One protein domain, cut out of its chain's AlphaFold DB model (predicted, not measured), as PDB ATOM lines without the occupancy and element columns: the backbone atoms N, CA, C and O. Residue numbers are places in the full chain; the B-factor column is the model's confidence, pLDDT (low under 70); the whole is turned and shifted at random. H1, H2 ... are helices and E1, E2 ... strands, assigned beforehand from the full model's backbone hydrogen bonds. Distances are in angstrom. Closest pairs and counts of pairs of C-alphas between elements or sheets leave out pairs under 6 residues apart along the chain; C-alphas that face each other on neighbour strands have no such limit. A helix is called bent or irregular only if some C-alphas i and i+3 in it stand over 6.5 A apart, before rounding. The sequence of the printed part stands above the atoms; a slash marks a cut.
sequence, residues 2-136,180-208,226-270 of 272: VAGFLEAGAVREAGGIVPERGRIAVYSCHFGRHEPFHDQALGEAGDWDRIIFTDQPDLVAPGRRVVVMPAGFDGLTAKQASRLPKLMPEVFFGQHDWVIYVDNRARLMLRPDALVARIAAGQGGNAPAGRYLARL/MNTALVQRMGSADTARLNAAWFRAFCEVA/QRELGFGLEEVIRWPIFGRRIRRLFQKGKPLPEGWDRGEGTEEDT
ATOM      1  N   VAL A   2     225.935 246.928 379.512       40.16
ATOM      2  CA  VAL A   2     226.446 247.885 380.533       40.16
ATOM      3  C   VAL A   2     226.071 247.499 381.977       40.16
ATOM      4  O   VAL A   2     226.834 247.742 382.903       40.16
ATOM      5  N   ALA A   3     224.916 246.854 382.190       36.94
ATOM      6  CA  ALA A   3     224.536 246.327 383.507       36.94
ATOM      7  C   ALA A   3     225.507 245.249 384.035       36.94
ATOM      8  O   ALA A   3     225.778 245.235 385.227       36.94
ATOM      9  N   GLY A   4     226.096 244.431 383.151       41.50
ATOM     10  CA  GLY A   4     227.099 243.427 383.532       41.50
ATOM     11  C   GLY A   4     228.450 244.039 383.913       41.50
ATOM     12  O   GLY A   4     229.114 243.531 384.804       41.50
ATOM     13  N   PHE A   5     228.812 245.184 383.321       44.03
ATOM     14  CA  PHE A   5     230.032 245.931 383.658       44.03
ATOM     15  C   PHE A   5     230.020 246.496 385.095       44.03
ATOM     16  O   PHE A   5     231.062 246.602 385.738       44.03
ATOM     17  N   LEU A   6     228.840 246.840 385.633       46.91
ATOM     18  CA  LEU A   6     228.713 247.298 387.026       46.91
ATOM     19  C   LEU A   6     228.838 246.159 388.047       46.91
ATOM     20  O   LEU A   6     229.109 246.434 389.220       46.91
ATOM     21  N   GLU A   7     228.682 244.907 387.613       43.38
ATOM     22  CA  GLU A   7     228.728 243.723 388.476       43.38
ATOM     23  C   GLU A   7     229.998 242.879 388.292       43.38
ATOM     24  O   GLU A   7     230.451 242.282 389.264       43.38
ATOM     25  N   ALA A   8     230.651 242.895 387.126       44.66
ATOM     26  CA  ALA A   8     231.851 242.101 386.869       44.66
ATOM     27  C   ALA A   8     232.856 242.851 385.981       44.66
ATOM     28  O   ALA A   8     232.553 243.221 384.850       44.66
ATOM     29  N   GLY A   9     234.076 243.043 386.488       43.66
ATOM     30  CA  GLY A   9     235.206 243.543 385.709       43.66
ATOM     31  C   GLY A   9     236.527 243.241 386.411       43.66
ATOM     32  O   GLY A   9     236.697 243.593 387.577       43.66
ATOM     33  N   ALA A  10     237.468 242.621 385.695       40.47
ATOM     34  CA  ALA A  10     238.771 242.154 386.194       40.47
ATOM     35  C   ALA A  10     239.643 243.257 386.841       40.47
ATOM     36  O   ALA A  10     240.545 242.969 387.623       40.47
ATOM     37  N   VAL A  11     239.354 244.536 386.569       45.78
ATOM     38  CA  VAL A  11     240.032 245.683 387.202       45.78
ATOM     39  C   VAL A  11     239.602 245.870 388.669       45.78
ATOM     40  O   VAL A  11     240.411 246.304 389.489       45.78
ATOM     41  N   ARG A  12     238.368 245.479 389.040       49.19
ATOM     42  CA  ARG A  12     237.910 245.488 390.443       49.19
ATOM     43  C   ARG A  12     238.649 244.458 391.293       49.19
ATOM     44  O   ARG A  12     238.970 244.756 392.439       49.19
ATOM     45  N   GLU A  13     238.944 243.285 390.734       40.47
ATOM     46  CA  GLU A  13     239.606 242.188 391.458       40.47
ATOM     47  C   GLU A  13     241.064 242.506 391.830       40.47
ATOM     48  O   GLU A  13     241.576 241.967 392.806       40.47
ATOM     49  N   ALA A  14     241.714 243.444 391.128       45.81
ATOM     50  CA  ALA A  14     243.084 243.881 391.414       45.81
ATOM     51  C   ALA A  14     243.188 245.093 392.367       45.81
ATOM     52  O   ALA A  14     244.290 245.570 392.630       45.81
ATOM     53  N   GLY A  15     242.069 245.629 392.871       59.12
ATOM     54  CA  GLY A  15     242.082 246.790 393.771       59.12
ATOM     55  C   GLY A  15     242.479 248.119 393.107       59.12
ATOM     56  O   GLY A  15     242.814 249.067 393.817       59.12
ATOM     57  N   GLY A  16     242.430 248.213 391.773       80.31
ATOM     58  CA  GLY A  16     242.812 249.406 391.005       80.31
ATOM     59  C   GLY A  16     244.328 249.592 390.822       80.31
ATOM     60  O   GLY A  16     245.148 248.775 391.229       80.31
ATOM     61  N   ILE A  17     244.712 250.684 390.166       89.56
ATOM     62  CA  ILE A  17     246.098 251.106 389.965       89.56
ATOM     63  C   ILE A  17     246.686 251.490 391.325       89.56
ATOM     64  O   ILE A  17     246.215 252.425 391.972       89.56
ATOM     65  N   VAL A  18     247.733 250.778 391.737       91.62
ATOM     66  CA  VAL A  18     248.502 251.098 392.945       91.62
ATOM     67  C   VAL A  18     249.317 252.374 392.701       91.62
ATOM     68  O   VAL A  18     250.017 252.425 391.683       91.62
ATOM     69  N   PRO A  19     249.253 253.379 393.596       94.44
ATOM     70  CA  PRO A  19     250.029 254.598 393.446       94.44
ATOM     71  C   PRO A  19     251.542 254.360 393.527       94.44
ATOM     72  O   PRO A  19     251.998 253.634 394.409       94.44
ATOM     73  N   GLU A  20     252.323 254.998 392.652       93.06
ATOM     74  CA  GLU A  20     253.791 254.844 392.615       93.06
ATOM     75  C   GLU A  20     254.542 256.079 393.128       93.06
ATOM     76  O   GLU A  20     255.631 255.947 393.686       93.06
ATOM     77  N   ARG A  21     253.988 257.283 392.936       88.38
ATOM     78  CA  ARG A  21     254.655 258.554 393.293       88.38
ATOM     79  C   ARG A  21     253.937 259.362 394.364       88.38
ATOM     80  O   ARG A  21     254.575 260.126 395.077       88.38
ATOM     81  N   GLY A  22     252.625 259.201 394.482       89.44
ATOM     82  CA  GLY A  22     251.804 259.951 395.424       89.44
ATOM     83  C   GLY A  22     250.324 259.635 395.263       89.44
ATOM     84  O   GLY A  22     249.926 258.862 394.400       89.44
ATOM     85  N   ARG A  23     249.476 260.245 396.092       94.62
ATOM     86  CA  ARG A  23     248.025 259.972 396.105       94.62
ATOM     87  C   ARG A  23     247.233 260.773 395.061       94.62
ATOM     88  O   ARG A  23     246.004 260.740 395.074       94.62
ATOM     89  N   ILE A  24     247.918 261.481 394.164       98.12
ATOM     90  CA  ILE A  24     247.331 262.205 393.031       98.12
ATOM     91  C   ILE A  24     247.710 261.471 391.740       98.12
ATOM     92  O   ILE A  24     248.877 261.135 391.549       98.12
ATOM     93  N   ALA A  25     246.750 261.264 390.840       98.19
ATOM     94  CA  ALA A  25     247.008 260.801 389.478       98.19
ATOM     95  C   ALA A  25     246.531 261.822 388.438       98.19
ATOM     96  O   ALA A  25     245.420 262.342 388.521       98.19
ATOM     97  N   VAL A  26     247.344 262.055 387.413       98.44
ATOM     98  CA  VAL A  26     246.961 262.769 386.191       98.44
ATOM     99  C   VAL A  26     246.925 261.764 385.058       98.44
ATOM    100  O   VAL A  26     247.877 261.005 384.866       98.44
ATOM    101  N   TYR A  27     245.841 261.740 384.294       98.31
ATOM    102  CA  TYR A  27     245.679 260.729 383.265       98.31
ATOM    103  C   TYR A  27     244.965 261.227 382.015       98.31
ATOM    104  O   TYR A  27     244.210 262.199 382.036       98.31
ATOM    105  N   SER A  28     245.225 260.534 380.911       97.94
ATOM    106  CA  SER A  28     244.593 260.772 379.617       97.94
ATOM    107  C   SER A  28     244.258 259.448 378.938       97.94
ATOM    108  O   SER A  28     244.722 258.381 379.343       97.94
ATOM    109  N   CYS A  29     243.422 259.519 377.909       96.69
ATOM    110  CA  CYS A  29     243.021 258.381 377.093       96.69
ATOM    111  C   CYS A  29     243.415 258.642 375.638       96.69
ATOM    112  O   CYS A  29     243.017 259.651 375.055       96.69
ATOM    113  N   HIS A  30     244.144 257.707 375.035       96.31
ATOM    114  CA  HIS A  30     244.550 257.750 373.636       96.31
ATOM    115  C   HIS A  30     244.159 256.445 372.937       96.31
ATOM    116  O   HIS A  30     244.839 255.437 373.077       96.31
ATOM    117  N   PHE A  31     243.039 256.455 372.212       95.06
ATOM    118  CA  PHE A  31     242.454 255.253 371.607       95.06
ATOM    119  C   PHE A  31     242.204 255.418 370.111       95.06
ATOM    120  O   PHE A  31     241.803 256.493 369.643       95.06
ATOM    121  N   GLY A  32     242.344 254.317 369.376       91.62
ATOM    122  CA  GLY A  32     242.133 254.254 367.940       91.62
ATOM    123  C   GLY A  32     243.045 255.214 367.176       91.62
ATOM    124  O   GLY A  32     244.158 255.520 367.588       91.62
ATOM    125  N   ARG A  33     242.562 255.711 366.029       89.62
ATOM    126  CA  ARG A  33     243.323 256.599 365.123       89.62
ATOM    127  C   ARG A  33     242.636 257.943 364.873       89.62
ATOM    128  O   ARG A  33     242.692 258.506 363.782       89.62
ATOM    129  N   HIS A  34     241.932 258.446 365.883       88.56
ATOM    130  CA  HIS A  34     241.103 259.651 365.769       88.56
ATOM    131  C   HIS A  34     241.907 260.956 365.714       88.56
ATOM    132  O   HIS A  34     241.513 261.905 365.026       88.56
ATOM    133  N   GLU A  35     243.010 261.008 366.451       92.88
ATOM    134  CA  GLU A  35     243.915 262.148 366.585       92.88
ATOM    135  C   GLU A  35     245.313 261.660 366.979       92.88
ATOM    136  O   GLU A  35     245.409 260.545 367.491       92.88
ATOM    137  N   PRO A  36     246.383 262.432 366.721       94.25
ATOM    138  CA  PRO A  36     247.731 262.033 367.119       94.25
ATOM    139  C   PRO A  36     247.899 262.020 368.642       94.25
ATOM    140  O   PRO A  36     247.244 262.787 369.352       94.25
ATOM    141  N   PHE A  37     248.784 261.155 369.141       94.44
ATOM    142  CA  PHE A  37     249.161 261.135 370.554       94.44
ATOM    143  C   PHE A  37     249.929 262.404 370.916       94.44
ATOM    144  O   PHE A  37     250.892 262.756 370.238       94.44
ATOM    145  N   HIS A  38     249.511 263.071 371.986       90.75
ATOM    146  CA  HIS A  38     250.167 264.257 372.514       90.75
ATOM    147  C   HIS A  38     250.682 263.954 373.920       90.75
ATOM    148  O   HIS A  38     249.932 263.845 374.893       90.75
ATOM    149  N   ASP A  39     251.996 263.792 374.020       86.00
ATOM    150  CA  ASP A  39     252.635 263.282 375.226       86.00
ATOM    151  C   ASP A  39     252.632 264.314 376.370       86.00
ATOM    152  O   ASP A  39     252.672 263.940 377.546       86.00
ATOM    153  N   GLN A  40     252.526 265.612 376.072       89.56
ATOM    154  CA  GLN A  40     252.528 266.673 377.085       89.56
ATOM    155  C   GLN A  40     251.166 266.904 377.747       89.56
ATOM    156  O   GLN A  40     251.070 267.777 378.610       89.56
ATOM    157  N   ALA A  41     250.128 266.126 377.414       91.69
ATOM    158  CA  ALA A  41     248.788 266.328 377.968       91.69
ATOM    159  C   ALA A  41     248.766 266.366 379.506       91.69
ATOM    160  O   ALA A  41     248.085 267.193 380.115       91.69
ATOM    161  N   LEU A  42     249.590 265.523 380.132       95.81
ATOM    162  CA  LEU A  42     249.654 265.342 381.585       95.81
ATOM    163  C   LEU A  42     250.501 266.396 382.323       95.81
ATOM    164  O   LEU A  42     250.677 266.281 383.533       95.81
ATOM    165  N   GLY A  43     251.042 267.393 381.616       92.94
ATOM    166  CA  GLY A  43     251.878 268.435 382.212       92.94
ATOM    167  C   GLY A  43     253.237 267.931 382.715       92.94
ATOM    168  O   GLY A  43     253.786 266.928 382.238       92.94
ATOM    169  N   GLU A  44     253.817 268.668 383.664       92.56
ATOM    170  CA  GLU A  44     255.136 268.362 384.224       92.56
ATOM    171  C   GLU A  44     255.148 267.104 385.113       92.56
ATOM    172  O   GLU A  44     254.111 266.569 385.512       92.56
ATOM    173  N   ALA A  45     256.346 266.574 385.366       93.75
ATOM    174  CA  ALA A  45     256.547 265.469 386.302       93.75
ATOM    175  C   ALA A  45     256.606 265.988 387.748       93.75
ATOM    176  O   ALA A  45     257.008 267.126 387.977       93.75
ATOM    177  N   GLY A  46     256.266 265.134 388.711       94.19
ATOM    178  CA  GLY A  46     256.321 265.446 390.138       94.19
ATOM    179  C   GLY A  46     255.897 264.252 390.990       94.19
ATOM    180  O   GLY A  46     255.986 263.106 390.538       94.19
ATOM    181  N   ASP A  47     255.392 264.530 392.190       95.50
ATOM    182  CA  ASP A  47     254.963 263.528 393.181       95.50
ATOM    183  C   ASP A  47     253.512 263.068 392.942       95.50
ATOM    184  O   ASP A  47     252.666 263.015 393.835       95.50
ATOM    185  N   TRP A  48     253.206 262.770 391.680       97.06
ATOM    186  CA  TRP A  48     251.919 262.268 391.209       97.06
ATOM    187  C   TRP A  48     252.135 261.265 390.084       97.06
ATOM    188  O   TRP A  48     253.113 261.332 389.330       97.06
ATOM    189  N   ASP A  49     251.192 260.345 389.939       97.31
ATOM    190  CA  ASP A  49     251.234 259.390 388.844       97.31
ATOM    191  C   ASP A  49     250.792 260.054 387.541       97.31
ATOM    192  O   ASP A  49     249.897 260.900 387.514       97.31
ATOM    193  N   ARG A  50     251.421 259.655 386.435       97.50
ATOM    194  CA  ARG A  50     251.067 260.106 385.087       97.50
ATOM    195  C   ARG A  50     250.734 258.899 384.235       97.50
ATOM    196  O   ARG A  50     251.628 258.108 383.935       97.50
ATOM    197  N   ILE A  51     249.463 258.742 383.884       97.56
ATOM    198  CA  ILE A  51     248.932 257.500 383.311       97.56
ATOM    199  C   ILE A  51     248.271 257.756 381.956       97.56
ATOM    200  O   ILE A  51     247.504 258.701 381.786       97.56
ATOM    201  N   ILE A  52     248.545 256.893 380.982       97.75
ATOM    202  CA  ILE A  52     247.886 256.903 379.673       97.75
ATOM    203  C   ILE A  52     247.146 255.584 379.487       97.75
ATOM    204  O   ILE A  52     247.765 254.524 379.501       97.75
ATOM    205  N   PHE A  53     245.833 255.654 379.276       97.12
ATOM    206  CA  PHE A  53     245.041 254.511 378.822       97.12
ATOM    207  C   PHE A  53     245.023 254.465 377.298       97.12
ATOM    208  O   PHE A  53     244.805 255.498 376.660       97.12
ATOM    209  N   THR A  54     245.229 253.289 376.709       96.69
ATOM    210  CA  THR A  54     245.295 253.147 375.249       96.69
ATOM    211  C   THR A  54     244.927 251.749 374.766       96.69
ATOM    212  O   THR A  54     245.055 250.791 375.516       96.69
ATOM    213  N   ASP A  55     244.515 251.617 373.507       95.25
ATOM    214  CA  ASP A  55     244.397 250.339 372.793       95.25
ATOM    215  C   ASP A  55     245.646 249.987 371.962       95.25
ATOM    216  O   ASP A  55     245.652 248.966 371.276       95.25
ATOM    217  N   GLN A  56     246.706 250.803 372.033       94.50
ATOM    218  CA  GLN A  56     247.965 250.624 371.303       94.50
ATOM    219  C   GLN A  56     249.045 250.021 372.223       94.50
ATOM    220  O   GLN A  56     249.611 250.738 373.054       94.50
ATOM    221  N   PRO A  57     249.349 248.712 372.117       93.06
ATOM    222  CA  PRO A  57     250.321 248.049 372.993       93.06
ATOM    223  C   PRO A  57     251.768 248.519 372.775       93.06
ATOM    224  O   PRO A  57     252.621 248.311 373.630       93.06
ATOM    225  N   ASP A  58     252.038 249.145 371.636       93.88
ATOM    226  CA  ASP A  58     253.327 249.672 371.199       93.88
ATOM    227  C   ASP A  58     253.503 251.172 371.490       93.88
ATOM    228  O   ASP A  58     254.529 251.756 371.133       93.88
ATOM    229  N   LEU A  59     252.539 251.813 372.167       94.69
ATOM    230  CA  LEU A  59     252.632 253.229 372.514       94.69
ATOM    231  C   LEU A  59     253.811 253.492 373.463       94.69
ATOM    232  O   LEU A  59     253.821 253.069 374.621       94.69
ATOM    233  N   VAL A  60     254.776 254.287 372.997       92.69
ATOM    234  CA  VAL A  60     255.915 254.736 373.803       92.69
ATOM    235  C   VAL A  60     255.613 256.107 374.409       92.69
ATOM    236  O   VAL A  60     255.536 257.109 373.703       92.69
ATOM    237  N   ALA A  61     255.484 256.163 375.736       93.62
ATOM    238  CA  ALA A  61     255.243 257.397 376.487       93.62
ATOM    239  C   ALA A  61     256.246 257.535 377.653       93.62
ATOM    240  O   ALA A  61     255.929 257.182 378.791       93.62
ATOM    241  N   PRO A  62     257.473 258.040 377.409       91.75
ATOM    242  CA  PRO A  62     258.532 258.072 378.417       91.75
ATOM    243  C   PRO A  62     258.114 258.815 379.689       91.75
ATOM    244  O   PRO A  62     257.577 259.920 379.622       91.75
ATOM    245  N   GLY A  63     258.361 258.219 380.858       91.81
ATOM    246  CA  GLY A  63     258.014 258.810 382.157       91.81
ATOM    247  C   GLY A  63     256.513 258.837 382.475       91.81
ATOM    248  O   GLY A  63     256.105 259.586 383.369       91.81
ATOM    249  N   ARG A  64     255.696 258.083 381.728       94.81
ATOM    250  CA  ARG A  64     254.272 257.846 381.983       94.81
ATOM    251  C   ARG A  64     254.034 256.336 382.067       94.81
ATOM    252  O   ARG A  64     254.684 255.563 381.369       94.81
ATOM    253  N   ARG A  65     253.089 255.922 382.905       95.06
ATOM    254  CA  ARG A  65     252.617 254.537 382.970       95.06
ATOM    255  C   ARG A  65     251.570 254.319 381.880       95.06
ATOM    256  O   ARG A  65     250.579 255.044 381.826       95.06
ATOM    257  N   VAL A  66     251.786 253.328 381.021       95.50
ATOM    258  CA  VAL A  66     250.838 252.961 379.961       95.50
ATOM    259  C   VAL A  66     249.965 251.811 380.453       95.50
ATOM    260  O   VAL A  66     250.474 250.788 380.907       95.50
ATOM    261  N   VAL A  67     248.647 251.984 380.379       95.50
ATOM    262  CA  VAL A  67     247.651 250.953 380.685       95.50
ATOM    263  C   VAL A  67     246.954 250.571 379.385       95.50
ATOM    264  O   VAL A  67     246.193 251.357 378.819       95.50
ATOM    265  N   VAL A  68     247.234 249.360 378.907       94.06
ATOM    266  CA  VAL A  68     246.678 248.860 377.647       94.06
ATOM    267  C   VAL A  68     245.300 248.243 377.892       94.06
ATOM    268  O   VAL A  68     245.158 247.283 378.645       94.06
ATOM    269  N   MET A  69     244.291 248.790 377.225       93.75
ATOM    270  CA  MET A  69     242.926 248.288 377.121       93.75
ATOM    271  C   MET A  69     242.716 247.830 375.670       93.75
ATOM    272  O   MET A  69     242.421 248.667 374.815       93.75
ATOM    273  N   PRO A  70     242.922 246.537 375.357       88.62
ATOM    274  CA  PRO A  70     242.934 246.044 373.981       88.62
ATOM    275  C   PRO A  70     241.625 246.321 373.226       88.62
ATOM    276  O   PRO A  70     240.569 246.543 373.815       88.62
ATOM    277  N   ALA A  71     241.677 246.281 371.894       87.56
ATOM    278  CA  ALA A  71     240.487 246.453 371.065       87.56
ATOM    279  C   ALA A  71     239.377 245.461 371.462       87.56
ATOM    280  O   ALA A  71     239.621 244.264 371.601       87.56
ATOM    281  N   GLY A  72     238.154 245.967 371.643       84.31
ATOM    282  CA  GLY A  72     237.032 245.159 372.123       84.31
ATOM    283  C   GLY A  72     237.075 244.846 373.621       84.31
ATOM    284  O   GLY A  72     236.334 243.963 374.048       84.31
ATOM    285  N   PHE A  73     237.906 245.542 374.411       83.69
ATOM    286  CA  PHE A  73     237.939 245.443 375.874       83.69
ATOM    287  C   PHE A  73     236.518 245.481 376.449       83.69
ATOM    288  O   PHE A  73     235.791 246.454 376.241       83.69
ATOM    289  N   ASP A  74     236.113 244.402 377.120       80.19
ATOM    290  CA  ASP A  74     234.770 244.201 377.681       80.19
ATOM    291  C   ASP A  74     233.615 244.429 376.682       80.19
ATOM    292  O   ASP A  74     232.532 244.901 377.031       80.19
ATOM    293  N   GLY A  75     233.843 244.119 375.402       87.62
ATOM    294  CA  GLY A  75     232.872 244.328 374.325       87.62
ATOM    295  C   GLY A  75     232.649 245.800 373.960       87.62
ATOM    296  O   GLY A  75     231.725 246.113 373.207       87.62
ATOM    297  N   LEU A  76     233.473 246.717 374.476       90.81
ATOM    298  CA  LEU A  76     233.374 248.143 374.199       90.81
ATOM    299  C   LEU A  76     234.023 248.500 372.859       90.81
ATOM    300  O   LEU A  76     235.103 248.032 372.495       90.81
ATOM    301  N   THR A  77     233.399 249.435 372.145       92.31
ATOM    302  CA  THR A  77     234.058 250.133 371.033       92.31
ATOM    303  C   THR A  77     235.212 250.997 371.556       92.31
ATOM    304  O   THR A  77     235.170 251.464 372.694       92.31
ATOM    305  N   ALA A  78     236.198 251.341 370.718       91.94
ATOM    306  CA  ALA A  78     237.279 252.265 371.107       91.94
ATOM    307  C   ALA A  78     236.744 253.625 371.622       91.94
ATOM    308  O   ALA A  78     237.276 254.230 372.559       91.94
ATOM    309  N   LYS A  79     235.615 254.085 371.058       93.12
ATOM    310  CA  LYS A  79     234.903 255.297 371.489       93.12
ATOM    311  C   LYS A  79     234.396 255.169 372.933       93.12
ATOM    312  O   LYS A  79     234.452 256.143 373.671       93.12
ATOM    313  N   GLN A  80     233.905 254.002 373.336       94.38
ATOM    314  CA  GLN A  80     233.421 253.744 374.697       94.38
ATOM    315  C   GLN A  80     234.570 253.438 375.660       94.38
ATOM    316  O   GLN A  80     234.625 254.041 376.728       94.38
ATOM    317  N   ALA A  81     235.530 252.601 375.258       94.38
ATOM    318  CA  ALA A  81     236.708 252.267 376.057       94.38
ATOM    319  C   ALA A  81     237.493 253.523 376.467       94.38
ATOM    320  O   ALA A  81     237.829 253.686 377.634       94.38
ATOM    321  N   SER A  82     237.667 254.487 375.555       94.81
ATOM    322  CA  SER A  82     238.320 255.769 375.877       94.81
ATOM    323  C   SER A  82     237.541 256.673 376.832       94.81
ATOM    324  O   SER A  82     238.116 257.594 377.405       94.81
ATOM    325  N   ARG A  83     236.228 256.466 376.991       96.38
ATOM    326  CA  ARG A  83     235.416 257.209 377.963       96.38
ATOM    327  C   ARG A  83     235.340 256.511 379.306       96.38
ATOM    328  O   ARG A  83     235.035 257.178 380.287       96.38
ATOM    329  N   LEU A  84     235.648 255.221 379.374       96.31
ATOM    330  CA  LEU A  84     235.512 254.467 380.607       96.31
ATOM    331  C   LEU A  84     236.413 255.022 381.735       96.31
ATOM    332  O   LEU A  84     235.856 255.384 382.770       96.31
ATOM    333  N   PRO A  85     237.736 255.233 381.557       96.75
ATOM    334  CA  PRO A  85     238.558 255.844 382.605       96.75
ATOM    335  C   PRO A  85     238.143 257.283 382.935       96.75
ATOM    336  O   PRO A  85     238.153 257.675 384.096       96.75
ATOM    337  N   LYS A  86     237.743 258.068 381.921       97.75
ATOM    338  CA  LYS A  86     237.317 259.475 382.061       97.75
ATOM    339  C   LYS A  86     236.050 259.624 382.912       97.75
ATOM    340  O   LYS A  86     235.942 260.511 383.770       97.75
ATOM    341  N   LEU A  87     235.046 258.804 382.608       97.50
ATOM    342  CA  LEU A  87     233.712 258.908 383.192       97.50
ATOM    343  C   LEU A  87     233.596 258.093 384.478       97.50
ATOM    344  O   LEU A  87     232.906 258.553 385.376       97.50
ATOM    345  N   MET A  88     234.318 256.975 384.606       96.25
ATOM    346  CA  MET A  88     234.319 256.098 385.785       96.25
ATOM    347  C   MET A  88     235.733 255.877 386.358       96.25
ATOM    348  O   MET A  88     236.221 254.742 386.401       96.25
ATOM    349  N   PRO A  89     236.429 256.932 386.816       95.81
ATOM    350  CA  PRO A  89     237.779 256.799 387.358       95.81
ATOM    351  C   PRO A  89     237.869 255.853 388.560       95.81
ATOM    352  O   PRO A  89     238.894 255.207 388.746       95.81
ATOM    353  N   GLU A  90     236.812 255.711 389.360       93.06
ATOM    354  CA  GLU A  90     236.757 254.783 390.498       93.06
ATOM    355  C   GLU A  90     237.004 253.318 390.132       93.06
ATOM    356  O   GLU A  90     237.430 252.552 390.992       93.06
ATOM    357  N   VAL A  91     236.803 252.933 388.868       91.94
ATOM    358  CA  VAL A  91     237.135 251.587 388.383       91.94
ATOM    359  C   VAL A  91     238.646 251.351 388.399       91.94
ATOM    360  O   VAL A  91     239.079 250.234 388.656       91.94
ATOM    361  N   PHE A  92     239.450 252.389 388.159       94.06
ATOM    362  CA  PHE A  92     240.901 252.270 387.991       94.06
ATOM    363  C   PHE A  92     241.696 252.893 389.130       94.06
ATOM    364  O   PHE A  92     242.817 252.478 389.371       94.06
ATOM    365  N   PHE A  93     241.151 253.881 389.828       95.00
ATOM    366  CA  PHE A  93     241.904 254.741 390.742       95.00
ATOM    367  C   PHE A  93     241.408 254.646 392.189       95.00
ATOM    368  O   PHE A  93     241.446 255.622 392.933       95.00
ATOM    369  N   GLY A  94     240.915 253.473 392.605       89.81
ATOM    370  CA  GLY A  94     240.391 253.254 393.960       89.81
ATOM    371  C   GLY A  94     241.403 253.499 395.090       89.81
ATOM    372  O   GLY A  94     241.002 253.667 396.238       89.81
ATOM    373  N   GLN A  95     242.700 253.551 394.768       91.94
ATOM    374  CA  GLN A  95     243.788 253.802 395.714       91.94
ATOM    375  C   GLN A  95     244.381 255.215 395.626       91.94
ATOM    376  O   GLN A  95     245.295 255.528 396.385       91.94
ATOM    377  N   HIS A  96     243.884 256.083 394.745       96.44
ATOM    378  CA  HIS A  96     244.278 257.493 394.700       96.44
ATOM    379  C   HIS A  96     243.278 258.331 395.493       96.44
ATOM    380  O   HIS A  96     242.096 258.007 395.559       96.44
ATOM    381  N   ASP A  97     243.734 259.434 396.077       97.44
ATOM    382  CA  ASP A  97     242.848 260.380 396.762       97.44
ATOM    383  C   ASP A  97     242.268 261.390 395.767       97.44
ATOM    384  O   ASP A  97     241.122 261.823 395.907       97.44
ATOM    385  N   TRP A  98     243.048 261.738 394.740       98.25
ATOM    386  CA  TRP A  98     242.670 262.678 393.692       98.25
ATOM    387  C   TRP A  98     243.059 262.168 392.315       98.25
ATOM    388  O   TRP A  98     244.149 261.632 392.114       98.25
ATOM    389  N   VAL A  99     242.184 262.414 391.348       98.56
ATOM    390  CA  VAL A  99     242.439 262.110 389.944       98.56
ATOM    391  C   VAL A  99     242.086 263.298 389.061       98.56
ATOM    392  O   VAL A  99     241.089 263.989 389.283       98.56
ATOM    393  N   ILE A 100     242.917 263.530 388.051       98.62
ATOM    394  CA  ILE A 100     242.805 264.640 387.110       98.62
ATOM    395  C   ILE A 100     242.854 264.055 385.707       98.62
ATOM    396  O   ILE A 100     243.906 263.652 385.214       98.62
ATOM    397  N   TYR A 101     241.696 263.993 385.066       98.56
ATOM    398  CA  TYR A 101     241.606 263.647 383.658       98.56
ATOM    399  C   TYR A 101     241.939 264.863 382.797       98.56
ATOM    400  O   TYR A 101     241.444 265.958 383.072       98.56
ATOM    401  N   VAL A 102     242.688 264.650 381.717       98.19
ATOM    402  CA  VAL A 102     242.977 265.652 380.688       98.19
ATOM    403  C   VAL A 102     242.789 265.014 379.312       98.19
ATOM    404  O   VAL A 102     243.387 263.977 379.023       98.19
ATOM    405  N   ASP A 103     241.965 265.607 378.445       96.25
ATOM    406  CA  ASP A 103     241.837 265.168 377.049       96.25
ATOM    407  C   ASP A 103     243.209 265.222 376.353       96.25
ATOM    408  O   ASP A 103     243.993 266.141 376.575       96.25
ATOM    409  N   ASN A 104     243.480 264.282 375.447       95.19
ATOM    410  CA  ASN A 104     244.753 264.207 374.718       95.19
ATOM    411  C   ASN A 104     245.085 265.513 373.956       95.19
ATOM    412  O   ASN A 104     246.241 265.898 373.858       95.19
ATOM    413  N   ARG A 105     244.079 266.264 373.497       93.19
ATOM    414  CA  ARG A 105     244.248 267.576 372.838       93.19
ATOM    415  C   ARG A 105     244.437 268.760 373.799       93.19
ATOM    416  O   ARG A 105     244.497 269.901 373.347       93.19
ATOM    417  N   ALA A 106     244.442 268.539 375.104       94.81
ATOM    418  CA  ALA A 106     244.692 269.567 376.108       94.81
ATOM    419  C   ALA A 106     246.049 269.337 376.771       94.81
ATOM    420  O   ALA A 106     246.622 268.258 376.665       94.81
ATOM    421  N   ARG A 107     246.553 270.357 377.462       95.56
ATOM    422  CA  ARG A 107     247.717 270.266 378.345       95.56
ATOM    423  C   ARG A 107     247.378 270.863 379.697       95.56
ATOM    424  O   ARG A 107     246.944 272.011 379.755       95.56
ATOM    425  N   LEU A 108     247.625 270.120 380.770       96.75
ATOM    426  CA  LEU A 108     247.598 270.676 382.118       96.75
ATOM    427  C   LEU A 108     248.801 271.613 382.314       96.75
ATOM    428  O   LEU A 108     249.952 271.206 382.143       96.75
ATOM    429  N   MET A 109     248.519 272.876 382.628       96.25
ATOM    430  CA  MET A 109     249.518 273.936 382.803       96.25
ATOM    431  C   MET A 109     249.833 274.195 384.275       96.25
ATOM    432  O   MET A 109     250.953 274.579 384.599       96.25
ATOM    433  N   LEU A 110     248.857 273.979 385.162       96.50
ATOM    434  CA  LEU A 110     249.047 274.087 386.604       96.50
ATOM    435  C   LEU A 110     249.495 272.745 387.184       96.50
ATOM    436  O   LEU A 110     248.948 271.700 386.836       96.50
ATOM    437  N   ARG A 111     250.446 272.772 388.118       97.50
ATOM    438  CA  ARG A 111     250.862 271.562 388.829       97.50
ATOM    439  C   ARG A 111     249.671 270.876 389.520       97.50
ATOM    440  O   ARG A 111     248.859 271.569 390.133       97.50
ATOM    441  N   PRO A 112     249.556 269.539 389.465       97.88
ATOM    442  CA  PRO A 112     248.479 268.780 390.104       97.88
ATOM    443  C   PRO A 112     248.288 269.059 391.596       97.88
ATOM    444  O   PRO A 112     247.155 269.226 392.041       97.88
ATOM    445  N   ASP A 113     249.375 269.148 392.361       97.25
ATOM    446  CA  ASP A 113     249.350 269.487 393.788       97.25
ATOM    447  C   ASP A 113     248.793 270.900 394.030       97.25
ATOM    448  O   ASP A 113     247.908 271.087 394.865       97.25
ATOM    449  N   ALA A 114     249.237 271.882 393.243       97.44
ATOM    450  CA  ALA A 114     248.749 273.255 393.292       97.44
ATOM    451  C   ALA A 114     247.274 273.358 392.870       97.44
ATOM    452  O   ALA A 114     246.514 274.114 393.476       97.44
ATOM    453  N   LEU A 115     246.842 272.579 391.871       97.75
ATOM    454  CA  LEU A 115     245.442 272.495 391.458       97.75
ATOM    455  C   LEU A 115     244.570 271.928 392.588       97.75
ATOM    456  O   LEU A 115     243.558 272.534 392.941       97.75
ATOM    457  N   VAL A 116     244.982 270.820 393.209       97.38
ATOM    458  CA  VAL A 116     244.286 270.239 394.369       97.38
ATOM    459  C   VAL A 116     244.244 271.223 395.542       97.38
ATOM    460  O   VAL A 116     243.182 271.417 396.136       97.38
ATOM    461  N   ALA A 117     245.354 271.898 395.847       97.00
ATOM    462  CA  ALA A 117     245.417 272.902 396.909       97.00
ATOM    463  C   ALA A 117     244.488 274.096 396.635       97.00
ATOM    464  O   ALA A 117     243.773 274.538 397.536       97.00
ATOM    465  N   ARG A 118     244.431 274.581 395.386       97.31
ATOM    466  CA  ARG A 118     243.520 275.659 394.965       97.31
ATOM    467  C   ARG A 118     242.056 275.255 395.137       97.31
ATOM    468  O   ARG A 118     241.268 276.040 395.664       97.31
ATOM    469  N   ILE A 119     241.700 274.030 394.746       97.06
ATOM    470  CA  ILE A 119     240.348 273.486 394.944       97.06
ATOM    471  C   ILE A 119     240.025 273.394 396.439       97.06
ATOM    472  O   ILE A 119     238.961 273.840 396.860       97.06
ATOM    473  N   ALA A 120     240.938 272.863 397.256       96.12
ATOM    474  CA  ALA A 120     240.742 272.770 398.700       96.12
ATOM    475  C   ALA A 120     240.537 274.149 399.344       96.12
ATOM    476  O   ALA A 120     239.597 274.316 400.121       96.12
ATOM    477  N   ALA A 121     241.342 275.147 398.975       96.00
ATOM    478  CA  ALA A 121     241.198 276.520 399.455       96.00
ATOM    479  C   ALA A 121     239.823 277.116 399.100       96.00
ATOM    480  O   ALA A 121     239.147 277.656 399.975       96.00
ATOM    481  N   GLY A 122     239.357 276.932 397.857       94.19
ATOM    482  CA  GLY A 122     238.024 277.363 397.415       94.19
ATOM    483  C   GLY A 122     236.856 276.652 398.114       94.19
ATOM    484  O   GLY A 122     235.717 277.097 398.016       94.19
ATOM    485  N   GLN A 123     237.128 275.564 398.840       93.38
ATOM    486  CA  GLN A 123     236.160 274.799 399.630       93.38
ATOM    487  C   GLN A 123     236.388 274.959 401.147       93.38
ATOM    488  O   GLN A 123     236.008 274.087 401.926       93.38
ATOM    489  N   GLY A 124     237.032 276.047 401.584       92.00
ATOM    490  CA  GLY A 124     237.259 276.327 403.008       92.00
ATOM    491  C   GLY A 124     238.412 275.533 403.634       92.00
ATOM    492  O   GLY A 124     238.414 275.291 404.836       92.00
ATOM    493  N   GLY A 125     239.382 275.097 402.826       91.88
ATOM    494  CA  GLY A 125     240.588 274.385 403.263       91.88
ATOM    495  C   GLY A 125     240.467 272.859 403.264       91.88
ATOM    496  O   GLY A 125     241.485 272.174 403.302       91.88
ATOM    497  N   ASN A 126     239.255 272.305 403.155       90.00
ATOM    498  CA  ASN A 126     239.037 270.864 403.028       90.00
ATOM    499  C   ASN A 126     237.957 270.555 401.984       90.00
ATOM    500  O   ASN A 126     236.762 270.580 402.263       90.00
ATOM    501  N   ALA A 127     238.397 270.221 400.776       94.38
ATOM    502  CA  ALA A 127     237.536 269.913 399.639       94.38
ATOM    503  C   ALA A 127     236.801 268.565 399.807       94.38
ATOM    504  O   ALA A 127     237.467 267.544 399.780       94.38
ATOM    505  N   PRO A 128     235.468 268.476 399.946       95.31
ATOM    506  CA  PRO A 128     234.792 267.185 400.136       95.31
ATOM    507  C   PRO A 128     235.014 266.190 398.982       95.31
ATOM    508  O   PRO A 128     235.261 266.588 397.849       95.31
ATOM    509  N   ALA A 129     234.879 264.885 399.236       95.88
ATOM    510  CA  ALA A 129     234.918 263.895 398.158       95.88
ATOM    511  C   ALA A 129     233.855 264.206 397.086       95.88
ATOM    512  O   ALA A 129     232.721 264.571 397.408       95.88
ATOM    513  N   GLY A 130     234.222 264.052 395.815       95.88
ATOM    514  CA  GLY A 130     233.326 264.261 394.686       95.88
ATOM    515  C   GLY A 130     234.000 264.817 393.439       95.88
ATOM    516  O   GLY A 130     235.210 265.051 393.407       95.88
ATOM    517  N   ARG A 131     233.200 264.999 392.384       95.50
ATOM    518  CA  ARG A 131     233.658 265.548 391.107       95.50
ATOM    519  C   ARG A 131     233.514 267.069 391.108       95.50
ATOM    520  O   ARG A 131     232.460 267.601 391.459       95.50
ATOM    521  N   TYR A 132     234.588 267.738 390.702       96.75
ATOM    522  CA  TYR A 132     234.700 269.186 390.581       96.75
ATOM    523  C   TYR A 132     234.584 269.570 389.111       96.75
ATOM    524  O   TYR A 132     235.439 269.222 388.294       96.75
ATOM    525  N   LEU A 133     233.496 270.254 388.773       94.88
ATOM    526  CA  LEU A 133     233.137 270.588 387.402       94.88
ATOM    527  C   LEU A 133     233.308 272.085 387.147       94.88
ATOM    528  O   LEU A 133     232.881 272.919 387.948       94.88
ATOM    529  N   ALA A 134     233.892 272.429 386.003       93.50
ATOM    530  CA  ALA A 134     233.934 273.804 385.527       93.50
ATOM    531  C   ALA A 134     232.673 274.106 384.717       93.50
ATOM    532  O   ALA A 134     232.442 273.509 383.662       93.50
ATOM    533  N   ARG A 135     231.840 275.014 385.227       90.69
ATOM    534  CA  ARG A 135     230.621 275.465 384.550       90.69
ATOM    535  C   ARG A 135     230.983 276.308 383.328       90.69
ATOM    536  O   ARG A 135     231.949 277.059 383.359       90.69
ATOM    537  N   LEU A 136     230.182 276.209 382.271       86.75
ATOM    538  CA  LEU A 136     230.267 277.062 381.083       86.75
ATOM    539  C   LEU A 136     229.194 278.162 381.160       86.75
ATOM    540  O   LEU A 136     228.039 277.890 380.826       86.75
ATOM    541  N   MET A 180     232.476 272.102 381.136       91.62
ATOM    542  CA  MET A 180     233.615 271.791 380.289       91.62
ATOM    543  C   MET A 180     234.160 270.418 380.686       91.62
ATOM    544  O   MET A 180     234.511 270.201 381.842       91.62
ATOM    545  N   ASN A 181     234.266 269.507 379.716       93.88
ATOM    546  CA  ASN A 181     234.709 268.126 379.954       93.88
ATOM    547  C   ASN A 181     236.117 267.828 379.422       93.88
ATOM    548  O   ASN A 181     236.539 266.669 379.419       93.88
ATOM    549  N   THR A 182     236.829 268.853 378.952       94.31
ATOM    550  CA  THR A 182     238.203 268.754 378.441       94.31
ATOM    551  C   THR A 182     239.197 268.340 379.528       94.31
ATOM    552  O   THR A 182     240.175 267.650 379.254       94.31
ATOM    553  N   ALA A 183     238.929 268.725 380.774       96.62
ATOM    554  CA  ALA A 183     239.596 268.202 381.954       96.62
ATOM    555  C   ALA A 183     238.557 267.990 383.057       96.62
ATOM    556  O   ALA A 183     237.575 268.725 383.133       96.62
ATOM    557  N   LEU A 184     238.743 266.963 383.883       97.56
ATOM    558  CA  LEU A 184     237.816 266.620 384.964       97.56
ATOM    559  C   LEU A 184     238.623 266.291 386.214       97.56
ATOM    560  O   LEU A 184     239.539 265.473 386.153       97.56
ATOM    561  N   VAL A 185     238.271 266.906 387.340       98.12
ATOM    562  CA  VAL A 185     238.940 266.672 388.624       98.12
ATOM    563  C   VAL A 185     237.983 265.950 389.562       98.12
ATOM    564  O   VAL A 185     236.815 266.325 389.675       98.12
ATOM    565  N   GLN A 186     238.461 264.915 390.244       98.06
ATOM    566  CA  GLN A 186     237.669 264.184 391.226       98.06
ATOM    567  C   GLN A 186     238.505 263.875 392.467       98.06
ATOM    568  O   GLN A 186     239.589 263.305 392.360       98.06
ATOM    569  N   ARG A 187     237.964 264.215 393.641       97.62
ATOM    570  CA  ARG A 187     238.410 263.652 394.918       97.62
ATOM    571  C   ARG A 187     237.669 262.338 395.142       97.62
ATOM    572  O   ARG A 187     236.437 262.311 395.098       97.62
ATOM    573  N   MET A 188     238.408 261.260 395.357       95.56
ATOM    574  CA  MET A 188     237.868 259.909 395.497       95.56
ATOM    575  C   MET A 188     237.145 259.715 396.840       95.56
ATOM    576  O   MET A 188     237.265 260.528 397.757       95.56
ATOM    577  N   GLY A 189     236.366 258.633 396.948       92.81
ATOM    578  CA  GLY A 189     235.692 258.238 398.193       92.81
ATOM    579  C   GLY A 189     234.220 258.651 398.328       92.81
ATOM    580  O   GLY A 189     233.643 258.477 399.395       92.81
ATOM    581  N   SER A 190     233.588 259.172 397.271       94.12
ATOM    582  CA  SER A 190     232.150 259.494 397.266       94.12
ATOM    583  C   SER A 190     231.339 258.433 396.515       94.12
ATOM    584  O   SER A 190     231.447 258.306 395.292       94.12
ATOM    585  N   ALA A 191     230.490 257.694 397.237       92.44
ATOM    586  CA  ALA A 191     229.573 256.717 396.643       92.44
ATOM    587  C   ALA A 191     228.550 257.383 395.707       92.44
ATOM    588  O   ALA A 191     228.192 256.827 394.673       92.44
ATOM    589  N   ASP A 192     228.106 258.591 396.046       94.62
ATOM    590  CA  ASP A 192     227.181 259.386 395.238       94.62
ATOM    591  C   ASP A 192     227.821 259.775 393.906       94.62
ATOM    592  O   ASP A 192     227.225 259.597 392.847       94.62
ATOM    593  N   THR A 193     229.079 260.212 393.932       95.12
ATOM    594  CA  THR A 193     229.827 260.513 392.707       95.12
ATOM    595  C   THR A 193     230.042 259.264 391.855       95.12
ATOM    596  O   THR A 193     229.866 259.341 390.644       95.12
ATOM    597  N   ALA A 194     230.327 258.107 392.458       94.06
ATOM    598  CA  ALA A 194     230.422 256.845 391.719       94.06
ATOM    599  C   ALA A 194     229.086 256.456 391.051       94.06
ATOM    600  O   ALA A 194     229.071 256.019 389.900       94.06
ATOM    601  N   ARG A 195     227.941 256.667 391.722       94.62
ATOM    602  CA  ARG A 195     226.615 256.441 391.115       94.62
ATOM    603  C   ARG A 195     226.345 257.396 389.951       94.62
ATOM    604  O   ARG A 195     225.845 256.948 388.919       94.62
ATOM    605  N   LEU A 196     226.708 258.675 390.084       96.44
ATOM    606  CA  LEU A 196     226.601 259.638 388.983       96.44
ATOM    607  C   LEU A 196     227.473 259.210 387.793       96.44
ATOM    608  O   LEU A 196     226.989 259.160 386.665       96.44
ATOM    609  N   ASN A 197     228.740 258.883 388.044       96.19
ATOM    610  CA  ASN A 197     229.711 258.458 387.039       96.19
ATOM    611  C   ASN A 197     229.226 257.224 386.261       96.19
ATOM    612  O   ASN A 197     229.241 257.217 385.028       96.19
ATOM    613  N   ALA A 198     228.706 256.218 386.970       96.06
ATOM    614  CA  ALA A 198     228.106 255.028 386.375       96.06
ATOM    615  C   ALA A 198     226.883 255.355 385.501       96.06
ATOM    616  O   ALA A 198     226.779 254.868 384.373       96.06
ATOM    617  N   ALA A 199     225.966 256.199 385.990       96.75
ATOM    618  CA  ALA A 199     224.803 256.639 385.218       96.75
ATOM    619  C   ALA A 199     225.220 257.428 383.966       96.75
ATOM    620  O   ALA A 199     224.648 257.248 382.890       96.75
ATOM    621  N   TRP A 200     226.261 258.251 384.084       97.62
ATOM    622  CA  TRP A 200     226.783 259.052 382.986       97.62
ATOM    623  C   TRP A 200     227.448 258.200 381.907       97.62
ATOM    624  O   TRP A 200     227.145 258.365 380.724       97.62
ATOM    625  N   PHE A 201     228.285 257.239 382.299       97.62
ATOM    626  CA  PHE A 201     228.878 256.286 381.367       97.62
ATOM    627  C   PHE A 201     227.812 255.413 380.691       97.62
ATOM    628  O   PHE A 201     227.859 255.221 379.476       97.62
ATOM    629  N   ARG A 202     226.789 254.962 381.432       96.56
ATOM    630  CA  ARG A 202     225.652 254.236 380.847       96.56
ATOM    631  C   ARG A 202     224.931 255.070 379.791       96.56
ATOM    632  O   ARG A 202     224.751 254.591 378.675       96.56
ATOM    633  N   ALA A 203     224.581 256.318 380.103       97.56
ATOM    634  CA  ALA A 203     223.942 257.214 379.142       97.56
ATOM    635  C   ALA A 203     224.824 257.429 377.898       97.56
ATOM    636  O   ALA A 203     224.325 257.392 376.773       97.56
ATOM    637  N   PHE A 204     226.139 257.589 378.082       97.69
ATOM    638  CA  PHE A 204     227.096 257.702 376.978       97.69
ATOM    639  C   PHE A 204     227.079 256.468 376.060       97.69
ATOM    640  O   PHE A 204     227.168 256.594 374.837       97.69
ATOM    641  N   CYS A 205     226.978 255.270 376.635       95.94
ATOM    642  CA  CYS A 205     226.963 254.021 375.882       95.94
ATOM    643  C   CYS A 205     225.626 253.744 375.185       95.94
ATOM    644  O   CYS A 205     225.638 253.236 374.067       95.94
ATOM    645  N   GLU A 206     224.500 254.032 375.841       95.38
ATOM    646  CA  GLU A 206     223.166 253.585 375.412       95.38
ATOM    647  C   GLU A 206     222.387 254.654 374.633       95.38
ATOM    648  O   GLU A 206     221.589 254.325 373.757       95.38
ATOM    649  N   VAL A 207     222.621 255.937 374.920       97.12
ATOM    650  CA  VAL A 207     221.874 257.047 374.310       97.12
ATOM    651  C   VAL A 207     222.667 257.630 373.146       97.12
ATOM    652  O   VAL A 207     222.234 257.567 371.991       97.12
ATOM    653  N   ALA A 208     223.836 258.195 373.449       97.00
ATOM    654  CA  ALA A 208     224.671 258.887 372.480       97.00
ATOM    655  C   ALA A 208     226.108 259.033 372.981       97.00
ATOM    656  O   ALA A 208     226.342 259.416 374.126       97.00
ATOM    657  N   GLN A 226     226.892 267.952 392.375       85.19
ATOM    658  CA  GLN A 226     228.323 268.026 392.077       85.19
ATOM    659  C   GLN A 226     228.938 269.305 392.634       85.19
ATOM    660  O   GLN A 226     228.236 270.263 392.963       85.19
ATOM    661  N   ARG A 227     230.266 269.311 392.754       91.31
ATOM    662  CA  ARG A 227     231.019 270.471 393.229       91.31
ATOM    663  C   ARG A 227     231.389 271.344 392.038       91.31
ATOM    664  O   ARG A 227     231.762 270.836 390.981       91.31
ATOM    665  N   GLU A 228     231.328 272.655 392.215       90.31
ATOM    666  CA  GLU A 228     231.889 273.582 391.235       90.31
ATOM    667  C   GLU A 228     233.382 273.775 391.495       90.31
ATOM    668  O   GLU A 228     233.827 273.821 392.642       90.31
ATOM    669  N   LEU A 229     234.160 273.875 390.416       92.12
ATOM    670  CA  LEU A 229     235.607 274.074 390.484       92.12
ATOM    671  C   LEU A 229     235.975 275.455 391.066       92.12
ATOM    672  O   LEU A 229     237.017 275.600 391.696       92.12
ATOM    673  N   GLY A 230     235.098 276.452 390.892       90.69
ATOM    674  CA  GLY A 230     235.270 277.818 391.403       90.69
ATOM    675  C   GLY A 230     236.164 278.722 390.545       90.69
ATOM    676  O   GLY A 230     236.374 279.876 390.902       90.69
ATOM    677  N   PHE A 231     236.685 278.216 389.428       92.19
ATOM    678  CA  PHE A 231     237.490 278.949 388.449       92.19
ATOM    679  C   PHE A 231     237.344 278.317 387.056       92.19
ATOM    680  O   PHE A 231     236.847 277.189 386.929       92.19
ATOM    681  N   GLY A 232     237.744 279.051 386.018       92.00
ATOM    682  CA  GLY A 232     237.682 278.588 384.631       92.00
ATOM    683  C   GLY A 232     238.762 277.548 384.330       92.00
ATOM    684  O   GLY A 232     239.880 277.634 384.839       92.00
ATOM    685  N   LEU A 233     238.461 276.548 383.492       92.12
ATOM    686  CA  LEU A 233     239.480 275.563 383.102       92.12
ATOM    687  C   LEU A 233     240.598 276.202 382.272       92.12
ATOM    688  O   LEU A 233     241.746 275.788 382.388       92.12
ATOM    689  N   GLU A 234     240.290 277.236 381.497       91.38
ATOM    690  CA  GLU A 234     241.236 278.046 380.728       91.38
ATOM    691  C   GLU A 234     242.378 278.636 381.574       91.38
ATOM    692  O   GLU A 234     243.446 278.928 381.045       91.38
ATOM    693  N   GLU A 235     242.196 278.759 382.891       93.81
ATOM    694  CA  GLU A 235     243.243 279.212 383.809       93.81
ATOM    695  C   GLU A 235     244.289 278.129 384.117       93.81
ATOM    696  O   GLU A 235     245.385 278.438 384.583       93.81
ATOM    697  N   VAL A 236     243.951 276.850 383.915       95.25
ATOM    698  CA  VAL A 236     244.774 275.706 384.347       95.25
ATOM    699  C   VAL A 236     245.094 274.721 383.231       95.25
ATOM    700  O   VAL A 236     246.012 273.913 383.389       95.25
ATOM    701  N   ILE A 237     244.392 274.787 382.099       94.81
ATOM    702  CA  ILE A 237     244.690 274.004 380.900       94.81
ATOM    703  C   ILE A 237     244.937 274.899 379.690       94.81
ATOM    704  O   ILE A 237     244.285 275.920 379.496       94.81
ATOM    705  N   ARG A 238     245.837 274.456 378.813       93.44
ATOM    706  CA  ARG A 238     245.929 274.954 377.443       93.44
ATOM    707  C   ARG A 238     245.145 274.018 376.537       93.44
ATOM    708  O   ARG A 238     245.444 272.825 376.468       93.44
ATOM    709  N   TRP A 239     244.149 274.552 375.845       91.12
ATOM    710  CA  TRP A 239     243.337 273.800 374.899       91.12
ATOM    711  C   TRP A 239     242.716 274.732 373.853       91.12
ATOM    712  O   TRP A 239     242.228 275.797 374.225       91.12
ATOM    713  N   PRO A 240     242.658 274.312 372.578       90.56
ATOM    714  CA  PRO A 240     243.237 273.088 372.024       90.56
ATOM    715  C   PRO A 240     244.747 273.222 371.787       90.56
ATOM    716  O   PRO A 240     245.247 274.292 371.465       90.56
ATOM    717  N   ILE A 241     245.483 272.115 371.892       90.75
ATOM    718  CA  ILE A 241     246.899 272.081 371.499       90.75
ATOM    719  C   ILE A 241     247.052 272.057 369.976       90.75
ATOM    720  O   ILE A 241     247.950 272.689 369.429       90.75
ATOM    721  N   PHE A 242     246.147 271.358 369.292       89.75
ATOM    722  CA  PHE A 242     246.130 271.241 367.840       89.75
ATOM    723  C   PHE A 242     244.706 271.192 367.294       89.75
ATOM    724  O   PHE A 242     243.778 270.709 367.944       89.75
ATOM    725  N   GLY A 243     244.554 271.662 366.059       87.12
ATOM    726  CA  GLY A 243     243.269 271.857 365.406       87.12
ATOM    727  C   GLY A 243     242.726 270.709 364.563       87.12
ATOM    728  O   GLY A 243     243.324 269.635 364.406       87.12
ATOM    729  N   ARG A 244     241.586 270.972 363.907       85.94
ATOM    730  CA  ARG A 244     240.941 270.022 362.972       85.94
ATOM    731  C   ARG A 244     241.860 269.633 361.812       85.94
ATOM    732  O   ARG A 244     241.805 268.494 361.343       85.94
ATOM    733  N   ARG A 245     242.697 270.563 361.338       90.31
ATOM    734  CA  ARG A 245     243.650 270.320 360.241       90.31
ATOM    735  C   ARG A 245     244.629 269.203 360.591       90.31
ATOM    736  O   ARG A 245     244.764 268.266 359.808       90.31
ATOM    737  N   ILE A 246     245.255 269.279 361.766       93.19
ATOM    738  CA  ILE A 246     246.223 268.285 362.245       93.19
ATOM    739  C   ILE A 246     245.565 266.912 362.361       93.19
ATOM    740  O   ILE A 246     246.075 265.933 361.820       93.19
ATOM    741  N   ARG A 247     244.364 266.846 362.944       91.56
ATOM    742  CA  ARG A 247     243.605 265.591 363.036       91.56
ATOM    743  C   ARG A 247     243.288 264.984 361.674       91.56
ATOM    744  O   ARG A 247     243.458 263.785 361.494       91.56
ATOM    745  N   ARG A 248     242.881 265.794 360.693       92.06
ATOM    746  CA  ARG A 248     242.621 265.310 359.326       92.06
ATOM    747  C   ARG A 248     243.884 264.803 358.632       92.06
ATOM    748  O   ARG A 248     243.790 263.848 357.866       92.06
ATOM    749  N   LEU A 249     245.036 265.439 358.851       94.62
ATOM    750  CA  LEU A 249     246.314 264.945 358.325       94.62
ATOM    751  C   LEU A 249     246.654 263.588 358.946       94.62
ATOM    752  O   LEU A 249     246.883 262.634 358.202       94.62
ATOM    753  N   PHE A 250     246.558 263.478 360.272       95.00
ATOM    754  CA  PHE A 250     246.798 262.235 361.004       95.00
ATOM    755  C   PHE A 250     245.880 261.091 360.548       95.00
ATOM    756  O   PHE A 250     246.354 260.010 360.207       95.00
ATOM    757  N   GLN A 251     244.570 261.343 360.454       93.81
ATOM    758  CA  GLN A 251     243.578 260.359 359.997       93.81
ATOM    759  C   GLN A 251     243.847 259.867 358.567       93.81
ATOM    760  O   GLN A 251     243.531 258.729 358.234       93.81
ATOM    761  N   LYS A 252     244.448 260.711 357.720       95.31
ATOM    762  CA  LYS A 252     244.851 260.365 356.347       95.31
ATOM    763  C   LYS A 252     246.246 259.733 356.266       95.31
ATOM    764  O   LYS A 252     246.721 259.506 355.158       95.31
ATOM    765  N   GLY A 253     246.919 259.506 357.397       94.50
ATOM    766  CA  GLY A 253     248.296 259.005 357.439       94.50
ATOM    767  C   GLY A 253     249.315 259.963 356.818       94.50
ATOM    768  O   GLY A 253     250.373 259.525 356.375       94.50
ATOM    769  N   LYS A 254     248.995 261.260 356.729       95.38
ATOM    770  CA  LYS A 254     249.906 262.270 356.184       95.38
ATOM    771  C   LYS A 254     250.887 262.744 357.264       95.38
ATOM    772  O   LYS A 254     250.484 262.818 358.427       95.38
ATOM    773  N   PRO A 255     252.122 263.131 356.890       93.75
ATOM    774  CA  PRO A 255     253.061 263.753 357.817       93.75
ATOM    775  C   PRO A 255     252.444 264.971 358.508       93.75
ATOM    776  O   PRO A 255     251.729 265.760 357.877       93.75
ATOM    777  N   LEU A 256     252.719 265.114 359.803       93.50
ATOM    778  CA  LEU A 256     252.312 266.285 360.569       93.50
ATOM    779  C   LEU A 256     253.377 267.385 360.432       93.50
ATOM    780  O   LEU A 256     254.563 267.056 360.389       93.50
ATOM    781  N   PRO A 257     252.983 268.670 360.341       92.00
ATOM    782  CA  PRO A 257     253.929 269.783 360.350       92.00
ATOM    783  C   PRO A 257     254.795 269.771 361.611       92.00
ATOM    784  O   PRO A 257     254.327 269.366 362.673       92.00
ATOM    785  N   GLU A 258     256.032 270.249 361.517       90.25
ATOM    786  CA  GLU A 258     256.887 270.418 362.693       90.25
ATOM    787  C   GLU A 258     256.220 271.341 363.729       90.25
ATOM    788  O   GLU A 258     255.614 272.350 363.371       90.25
ATOM    789  N   GLY A 259     256.298 270.979 365.014       86.50
ATOM    790  CA  GLY A 259     255.746 271.781 366.111       86.50
ATOM    791  C   GLY A 259     254.217 271.784 366.229       86.50
ATOM    792  O   GLY A 259     253.679 272.611 366.962       86.50
ATOM    793  N   TRP A 260     253.507 270.870 365.553       87.31
ATOM    794  CA  TRP A 260     252.040 270.750 365.619       87.31
ATOM    795  C   TRP A 260     251.473 270.605 367.045       87.31
ATOM    796  O   TRP A 260     250.288 270.848 367.258       87.31
ATOM    797  N   ASP A 261     252.301 270.198 368.002       84.44
ATOM    798  CA  ASP A 261     252.007 269.907 369.404       84.44
ATOM    799  C   ASP A 261     252.396 271.042 370.377       84.44
ATOM    800  O   ASP A 261     252.201 270.913 371.584       84.44
ATOM    801  N   ARG A 262     252.911 272.183 369.889       78.31
ATOM    802  CA  ARG A 262     253.376 273.301 370.744       78.31
ATOM    803  C   ARG A 262     252.255 274.164 371.339       78.31
ATOM    804  O   ARG A 262     252.510 275.016 372.194       78.31
ATOM    805  N   GLY A 263     251.006 273.923 370.944       64.62
ATOM    806  CA  GLY A 263     249.845 274.627 371.486       64.62
ATOM    807  C   GLY A 263     249.557 275.975 370.833       64.62
ATOM    808  O   GLY A 263     249.143 276.897 371.527       64.62
ATOM    809  N   GLU A 264     249.772 276.071 369.519       59.06
ATOM    810  CA  GLU A 264     249.444 277.236 368.678       59.06
ATOM    811  C   GLU A 264     248.044 277.128 368.032       59.06
ATOM    812  O   GLU A 264     247.753 277.800 367.045       59.06
ATOM    813  N   GLY A 265     247.169 276.253 368.550       55.56
ATOM    814  CA  GLY A 265     245.786 276.139 368.076       55.56
ATOM    815  C   GLY A 265     245.041 277.471 368.208       55.56
ATOM    816  O   GLY A 265     245.150 278.146 369.232       55.56
ATOM    817  N   THR A 266     244.299 277.869 367.175       51.62
ATOM    818  CA  THR A 266     243.549 279.136 367.176       51.62
ATOM    819  C   THR A 266     242.186 278.970 367.858       51.62
ATOM    820  O   THR A 266     241.717 277.852 368.072       51.62
ATOM    821  N   GLU A 267     241.492 280.066 368.193       44.56
ATOM    822  CA  GLU A 267     240.120 279.997 368.733       44.56
ATOM    823  C   GLU A 267     239.148 279.247 367.798       44.56
ATOM    824  O   GLU A 267     238.233 278.581 368.277       44.56
ATOM    825  N   GLU A 268     239.386 279.243 366.481       46.44
ATOM    826  CA  GLU A 268     238.627 278.434 365.509       46.44
ATOM    827  C   GLU A 268     238.759 276.914 365.739       46.44
ATOM    828  O   GLU A 268     237.917 276.135 365.287       46.44
ATOM    829  N   ASP A 269     239.779 276.476 366.482       51.81
ATOM    830  CA  ASP A 269     240.016 275.081 366.847       51.81
ATOM    831  C   ASP A 269     239.355 274.676 368.181       51.81
ATOM    832  O   ASP A 269     239.301 273.483 368.509       51.81
ATOM    833  N   THR A 270     238.818 275.634 368.955       50.97
ATOM    834  CA  THR A 270     238.157 275.418 370.267       50.97
ATOM    835  C   THR A 270     236.771 274.781 370.159       50.97
ATOM    836  O   THR A 270     236.006 274.741 371.121       50.97
TER     837      THR A 270
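Overview. This is residues 2 to 136, 180 to 208 and 226 to 270 of the 272 residues of an uncharacterized protein of Tabrizicola sp. TH137 (UniProt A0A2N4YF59). One twisted sheet of six strands runs through the middle, with short helix H5 over one face and H6 crossing the opposite face. Long helix H7 packs beside H5 and meets edge strand E5, while H8 and the tail after it lie off the sheet at one end of the rounded whole. The 209 printed residues hold eight named helices and six named strands, in the order H1 H2 E1 H3 E2 E3 H4 H5 E4 H6 E5 E6 H7 H8. The sheet's order is E3 E2 E1 E4 E6 E5, mixed; the class is mixed, helices and strands, with under half of the residues in named elements. It is compact, with a radius of gyration of the C-alphas of 16.7 A and spans of 45 by 39 by 34 A.

Along the chain. H1, residues 2 to 5, begins at C-alpha 2 (226.446, 247.885, 380.533), and H2 is residues 10 to 13. E1, residues 24 to 30, is 20.1 A long. H3 is residues 39 to 42, irregular, with C-alphas 39 and 42 7.3 A apart. E2, residues 49 to 54, measures 16.1 A; E3 is residues 65 to 68, H4 78 to 81, H5 84 to 87 and E4 98 to 102. H6, residues 112 to 122, measures 15.4 A, and E5, residues 130 to 135, 15.3 A. E6, residues 180 to 187, measures 17.4 A and bends by 79 degrees at residue 183. H7, residues 191 to 206, is 22.4 A long; H8, residues 244 to 251, ends at C-alpha 251 (243.578, 260.359, 359.997).

Arrangement. E1 is parallel to E2 (N 28 and O 51, 3.1 A) and to E4 (N 27 and O 100, 2.9 A); E2 is parallel to E3 (N 52 and O 65, 2.9 A). E6 is antiparallel to E4 (N 101 and O 184, 2.8 A) and to E5 (N 132 and O 185, 2.8 A). E1, H3, E2 form a strand-helix-strand unit, two parallel neighbour strands with a helix between, its crossover right-handed. Two units are split, with other strands between theirs: E3, H4 H5, E4, right-handed, and E4, H6, E5, left-handed. H6 runs across the strands at a height over the sheet of 10.0 A, on the opposite face from H5, whose height is 8.0 A. H7 touches H5 with residues 197 to 201 alone, the closest C-alphas being those of Asn 197 and Leu 87, 5.6 A apart. H3, H4 and H7 only graze the sheet; H1, H2 and H8 are not on it. H1 and H7 are close but not clearly touching, with C-alphas of Val 2 and Arg 202 6.4 A apart. Every O i to N i+4 pair is within hydrogen-bond range in H6, H7 and H8; the other helices are too short for one.

Size, cuts and confidence. The C-alphas of Gly 124 and Lys 254, the two farthest apart, are 50.5 A apart. Residues 137 to 179 and 209 to 225 are not printed, with 6.3 A and 21.9 A between the C-alphas across these cuts. Of the links printed whole, none is long. Confidence is under 70 in residues 2 to 15 and 263 to 270.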